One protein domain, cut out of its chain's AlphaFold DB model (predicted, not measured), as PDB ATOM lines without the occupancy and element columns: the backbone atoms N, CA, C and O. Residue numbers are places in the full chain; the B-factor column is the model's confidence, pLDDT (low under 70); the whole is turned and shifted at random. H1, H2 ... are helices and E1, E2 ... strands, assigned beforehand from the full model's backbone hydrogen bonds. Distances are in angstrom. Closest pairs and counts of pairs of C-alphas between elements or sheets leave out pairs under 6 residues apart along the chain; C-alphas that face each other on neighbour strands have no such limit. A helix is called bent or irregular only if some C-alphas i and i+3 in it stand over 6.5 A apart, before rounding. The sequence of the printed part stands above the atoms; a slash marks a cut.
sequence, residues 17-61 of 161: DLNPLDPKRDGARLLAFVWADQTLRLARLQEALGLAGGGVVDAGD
ATOM      1  N   ASP A  17     120.574 134.874 123.751       96.62
ATOM      2  CA  ASP A  17     121.787 134.538 124.487       96.62
ATOM      3  C   ASP A  17     122.426 135.836 125.002       96.62
ATOM      4  O   ASP A  17     122.252 136.897 124.400       96.62
ATOM      5  N   LEU A  18     123.184 135.785 126.098       96.62
ATOM      6  CA  LEU A  18     123.900 136.968 126.595       96.62
ATOM      7  C   LEU A  18     124.990 137.431 125.614       96.62
ATOM      8  O   LEU A  18     125.284 138.621 125.521       96.62
ATOM      9  N   ASN A  19     125.593 136.491 124.888       95.00
ATOM     10  CA  ASN A  19     126.672 136.709 123.937       95.00
ATOM     11  C   ASN A  19     126.447 135.860 122.667       95.00
ATOM     12  O   ASN A  19     127.171 134.883 122.435       95.00
ATOM     13  N   PRO A  20     125.453 136.221 121.832       94.50
ATOM     14  CA  PRO A  20     125.086 135.434 120.665       94.50
ATOM     15  C   PRO A  20     126.263 135.304 119.695       94.50
ATOM     16  O   PRO A  20     126.921 136.283 119.332       94.50
ATOM     17  N   LEU A  21     126.514 134.070 119.258       91.94
ATOM     18  CA  LEU A  21     127.595 133.749 118.334       91.94
ATOM     19  C   LEU A  21     127.116 133.788 116.886       91.94
ATOM     20  O   LEU A  21     126.022 133.323 116.565       91.94
ATOM     21  N   ASP A  22     127.972 134.295 116.006       91.12
ATOM     22  CA  ASP A  22     127.788 134.218 114.562       91.12
ATOM     23  C   ASP A  22     128.449 132.922 114.062       91.12
ATOM     24  O   ASP A  22     129.671 132.790 114.150       91.12
ATOM     25  N   PRO A  23     127.695 131.956 113.510       90.50
ATOM     26  CA  PRO A  23     128.256 130.678 113.071       90.50
ATOM     27  C   PRO A  23     129.338 130.796 111.991       90.50
ATOM     28  O   PRO A  23     130.252 129.974 111.947       90.50
ATOM     29  N   LYS A  24     129.263 131.812 111.120       90.38
ATOM     30  CA  LYS A  24     130.239 132.032 110.044       90.38
ATOM     31  C   LYS A  24     131.521 132.655 110.583       90.38
ATOM     32  O   LYS A  24     132.607 132.255 110.174       90.38
ATOM     33  N   ARG A  25     131.402 133.624 111.493       93.50
ATOM     34  CA  ARG A  25     132.551 134.311 112.106       93.50
ATOM     35  C   ARG A  25     133.209 133.475 113.202       93.50
ATOM     36  O   ARG A  25     134.431 133.391 113.265       93.50
ATOM     37  N   ASP A  26     132.404 132.863 114.064       94.44
ATOM     38  CA  ASP A  26     132.836 132.230 115.312       94.44
ATOM     39  C   ASP A  26     132.975 130.700 115.184       94.44
ATOM     40  O   ASP A  26     133.466 130.047 116.106       94.44
ATOM     41  N   GLY A  27     132.595 130.112 114.041       94.00
ATOM     42  CA  GLY A  27     132.589 128.661 113.819       94.00
ATOM     43  C   GLY A  27     133.941 127.985 114.061       94.00
ATOM     44  O   GLY A  27     134.009 126.974 114.757       94.00
ATOM     45  N   ALA A  28     135.042 128.574 113.581       94.88
ATOM     46  CA  ALA A  28     136.385 128.038 113.828       94.88
ATOM     47  C   ALA A  28     136.742 128.018 115.326       94.88
ATOM     48  O   ALA A  28     137.347 127.062 115.810       94.88
ATOM     49  N   ARG A  29     136.317 129.043 116.080       95.62
ATOM     50  CA  ARG A  29     136.511 129.102 117.533       95.62
ATOM     51  C   ARG A  29     135.705 128.018 118.243       95.62
ATOM     52  O   ARG A  29     136.223 127.387 119.154       95.62
ATOM     53  N   LEU A  30     134.463 127.787 117.819       94.12
ATOM     54  CA  LEU A  30     133.617 126.729 118.375       94.12
ATOM     55  C   LEU A  30     134.241 125.342 118.184       94.12
ATOM     56  O   LEU A  30     134.266 124.550 119.124       94.12
ATOM     57  N   LEU A  31     134.803 125.067 117.003       94.81
ATOM     58  CA  LEU A  31     135.486 123.801 116.716       94.81
ATOM     59  C   LEU A  31     136.739 123.603 117.587       94.81
ATOM     60  O   LEU A  31     137.027 122.478 117.982       94.81
ATOM     61  N   ALA A  32     137.445 124.680 117.944       95.44
ATOM     62  CA  ALA A  32     138.639 124.617 118.792       95.44
ATOM     63  C   ALA A  32     138.355 124.206 120.252       95.44
ATOM     64  O   ALA A  32     139.279 123.836 120.971       95.44
ATOM     65  N   PHE A  33     137.092 124.245 120.696       93.75
ATOM     66  CA  PHE A  33     136.687 123.755 122.020       93.75
ATOM     67  C   PHE A  33     136.385 122.253 122.059       93.75
ATOM     68  O   PHE A  33     136.000 121.729 123.106       93.75
ATOM     69  N   VAL A  34     136.558 121.548 120.941       94.00
ATOM     70  CA  VAL A  34     136.423 120.093 120.864       94.00
ATOM     71  C   VAL A  34     137.816 119.468 120.867       94.00
ATOM     72  O   VAL A  34     138.661 119.823 120.047       94.00
ATOM     73  N   TRP A  35     138.072 118.540 121.794       93.81
ATOM     74  CA  TRP A  35     139.347 117.818 121.825       93.81
ATOM     75  C   TRP A  35     139.522 116.940 120.583       93.81
ATOM     76  O   TRP A  35     138.551 116.445 120.011       93.81
ATOM     77  N   ALA A  36     140.774 116.739 120.167       91.06
ATOM     78  CA  ALA A  36     141.109 116.069 118.909       91.06
ATOM     79  C   ALA A  36     140.617 114.611 118.830       91.06
ATOM     80  O   ALA A  36     140.346 114.107 117.742       91.06
ATOM     81  N   ASP A  37     140.479 113.938 119.969       94.69
ATOM     82  CA  ASP A  37     139.971 112.572 120.095       94.69
ATOM     83  C   ASP A  37     138.432 112.489 120.070       94.69
ATOM     84  O   ASP A  37     137.870 111.421 119.826       94.69
ATOM     85  N   GLN A  38     137.721 113.610 120.235       93.19
ATOM     86  CA  GLN A  38     136.255 113.675 120.222       93.19
ATOM     87  C   GLN A  38     135.686 113.797 118.796       93.19
ATOM     88  O   GLN A  38     134.872 114.674 118.497       93.19
ATOM     89  N   THR A  39     136.081 112.890 117.903       93.50
ATOM     90  CA  THR A  39     135.769 112.949 116.460       93.50
ATOM     91  C   THR A  39     134.267 113.008 116.154       93.50
ATOM     92  O   THR A  39     133.842 113.789 115.305       93.50
ATOM     93  N   LEU A  40     133.438 112.258 116.888       92.00
ATOM     94  CA  LEU A  40     131.976 112.290 116.731       92.00
ATOM     95  C   LEU A  40     131.370 113.639 117.132       92.00
ATOM     96  O   LEU A  40     130.445 114.126 116.486       92.00
ATOM     97  N   ARG A  41     131.885 114.259 118.199       93.00
ATOM     98  CA  ARG A  41     131.432 115.585 118.639       93.00
ATOM     99  C   ARG A  41     131.832 116.654 117.627       93.00
ATOM    100  O   ARG A  41     131.033 117.543 117.346       93.00
ATOM    101  N   LEU A  42     133.036 116.538 117.068       94.56
ATOM    102  CA  LEU A  42     133.520 117.432 116.023       94.56
ATOM    103  C   LEU A  42     132.618 117.369 114.784       94.56
ATOM    104  O   LEU A  42     132.149 118.413 114.334       94.56
ATOM    105  N   ALA A  43     132.312 116.162 114.296       93.62
ATOM    106  CA  ALA A  43     131.434 115.961 113.143       93.62
ATOM    107  C   ALA A  43     130.037 116.567 113.369       93.62
ATOM    108  O   ALA A  43     129.558 117.345 112.546       93.62
ATOM    109  N   ARG A  44     129.417 116.311 114.531       92.75
ATOM    110  CA  ARG A  44     128.110 116.895 114.883       92.75
ATOM    111  C   ARG A  44     128.135 118.420 114.927       92.75
ATOM    112  O   ARG A  44     127.200 119.062 114.457       92.75
ATOM    113  N   LEU A  45     129.190 119.016 115.485       93.62
ATOM    114  CA  LEU A  45     129.320 120.471 115.530       93.62
ATOM    115  C   LEU A  45     129.500 121.063 114.123       93.62
ATOM    116  O   LEU A  45     128.921 122.104 113.831       93.62
ATOM    117  N   GLN A  46     130.250 120.400 113.240       94.00
ATOM    118  CA  GLN A  46     130.383 120.821 111.841       94.00
ATOM    119  C   GLN A  46     129.036 120.784 111.106       94.00
ATOM    120  O   GLN A  46     128.691 121.747 110.423       94.00
ATOM    121  N   GLU A  47     128.251 119.722 111.292       93.38
ATOM    122  CA  GLU A  47     126.893 119.625 110.744       93.38
ATOM    123  C   GLU A  47     125.981 120.726 111.299       93.38
ATOM    124  O   GLU A  47     125.304 121.417 110.537       93.38
ATOM    125  N   ALA A  48     126.013 120.956 112.615       91.56
ATOM    126  CA  ALA A  48     125.239 122.015 113.255       91.56
ATOM    127  C   ALA A  48     125.602 123.406 112.712       91.56
ATOM    128  O   ALA A  48     124.706 124.198 112.423       91.56
ATOM    129  N   LEU A  49     126.893 123.696 112.511       92.50
ATOM    130  CA  LEU A  49     127.356 124.937 111.881       92.50
ATOM    131  C   LEU A  49     126.873 125.061 110.428       92.50
ATOM    132  O   LEU A  49     126.522 126.161 110.007       92.50
ATOM    133  N   GLY A  50     126.802 123.954 109.683       90.25
ATOM    134  CA  GLY A  50     126.252 123.920 108.324       90.25
ATOM    135  C   GLY A  50     124.746 124.204 108.256       90.25
ATOM    136  O   GLY A  50     124.268 124.763 107.271       90.25
ATOM    137  N   LEU A  51     124.003 123.864 109.313       87.50
ATOM    138  CA  LEU A  51     122.573 124.171 109.461       87.50
ATOM    139  C   LEU A  51     122.313 125.566 110.053       87.50
ATOM    140  O   LEU A  51     121.194 126.087 109.973       87.50
ATOM    141  N   ALA A  52     123.322 126.164 110.684       81.06
ATOM    142  CA  ALA A  52     123.192 127.430 111.380       81.06
ATOM    143  C   ALA A  52     123.039 128.591 110.380       81.06
ATOM    144  O   ALA A  52     123.783 128.724 109.412       81.06
ATOM    145  N   GLY A  53     122.041 129.448 110.607       71.75
ATOM    146  CA  GLY A  53     121.715 130.573 109.715       71.75
ATOM    147  C   GLY A  53     120.225 130.745 109.431       71.75
ATOM    148  O   GLY A  53     119.815 131.759 108.877       71.75
ATOM    149  N   GLY A  54     119.395 129.785 109.840       70.75
ATOM    150  CA  GLY A  54     117.949 129.865 109.648       70.75
ATOM    151  C   GLY A  54     117.165 130.600 110.745       70.75
ATOM    152  O   GLY A  54     115.945 130.715 110.616       70.75
ATOM    153  N   GLY A  55     117.808 131.042 111.830       79.75
ATOM    154  CA  GLY A  55     117.164 131.697 112.975       79.75
ATOM    155  C   GLY A  55     118.011 132.832 113.552       79.75
ATOM    156  O   GLY A  55     119.232 132.817 113.424       79.75
ATOM    157  N   VAL A  56     117.347 133.809 114.172       91.19
ATOM    158  CA  VAL A  56     117.978 134.970 114.820       91.19
ATOM    159  C   VAL A  56     118.094 134.710 116.319       91.19
ATOM    160  O   VAL A  56     117.107 134.315 116.942       91.19
ATOM    161  N   VAL A  57     119.279 134.940 116.885       94.75
ATOM    162  CA  VAL A  57     119.523 134.916 118.333       94.75
ATOM    163  C   VAL A  57     119.787 136.345 118.785       94.75
ATOM    164  O   VAL A  57     120.746 136.971 118.338       94.75
ATOM    165  N   ASP A  58     118.907 136.868 119.628       96.94
ATOM    166  CA  ASP A  58     119.041 138.210 120.180       96.94
ATOM    167  C   ASP A  58     120.083 138.229 121.301       96.94
ATOM    168  O   ASP A  58     120.240 137.249 122.027       96.94
ATOM    169  N   ALA A  59     120.764 139.362 121.469       97.75
ATOM    170  CA  ALA A  59     121.587 139.602 122.647       97.75
ATOM    171  C   ALA A  59     120.691 140.045 123.813       97.75
ATOM    172  O   ALA A  59     120.000 141.061 123.690       97.75
ATOM    173  N   GLY A  60     120.694 139.318 124.930       98.00
ATOM    174  CA  GLY A  60     119.911 139.694 126.107       98.00
ATOM    175  C   GLY A  60     119.829 138.629 127.196       98.00
ATOM    176  O   GLY A  60     120.295 137.503 127.031       98.00
ATOM    177  N   ASP A  61     119.225 139.007 128.324       98.06
ATOM    178  CA  ASP A  61     118.878 138.074 129.396       98.06
ATOM    179  C   ASP A  61     117.649 137.237 129.010       98.06
ATOM    180  O   ASP A  61     116.694 137.733 128.403       98.06
TER     181      ASP A  61
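What this domain is: This is residues 17 to 61 of the 161 residues of the protein "DUF2332 family protein" of Tabrizicola sp. WMC-M-20 (UniProt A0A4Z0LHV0). The shape is a helical hairpin, H1 and H2 side by side and running opposite ways, with the turn of residues 35 to 40 sticking out at one end. At the other end the two ends of the printed part extend beyond the helices and come near each other, and the short strand E1 lies in the last stretch. The printed part has 45 residues with two named helices and one named strand, in the order H1, H2, E1, and its class is mostly helix. It is only just loose, close to compact, with a radius of gyration of the C-alphas of 11.7 A, and elongated, spanning 34 by 19 by 16 A.

Where its parts are: The printed part begins at Asp 17, with its C-alpha at (121.787, 134.538, 124.487). H1, residues 23 to 32, is 13.3 A long and begins at C-alpha 23, (128.256, 130.678, 113.071). H1 is irregular: C-alphas 25 and 28 are 7.6 A apart, and its line is a rough one. H2, residues 39 to 51, is 18.7 A long. E1, residues 56 to 59, is 9.8 A long and ends at C-alpha 59, (121.587, 139.602, 122.647).

How they stand to each other: H1 and H2 form a helical hairpin and touch, with the closest C-alphas, those of Pro 23 and Leu 49, 5.9 A apart. They run opposite ways at a shallow tilt of 5 degrees. E1 is apart from H1 and from H2, and it pairs with no named strand. Every O i to N i+4 pair is within hydrogen-bond range in H2, and 4 of 6 are in H1.

The domain as a whole: The two C-alphas farthest apart, those of Asp 37 and Asp 61, are 34.4 A apart, while those of Asp 17 and Asp 61 are 6.7 A apart. The printed part has no cut. The link from H1 to H2 is short, and that from H2 to E1 is tight. Residues 35 to 40, of which 39 and 40 belong to H2, stand free. The mean pLDDT of the printed part is 92.1, and no printed residue is under 70.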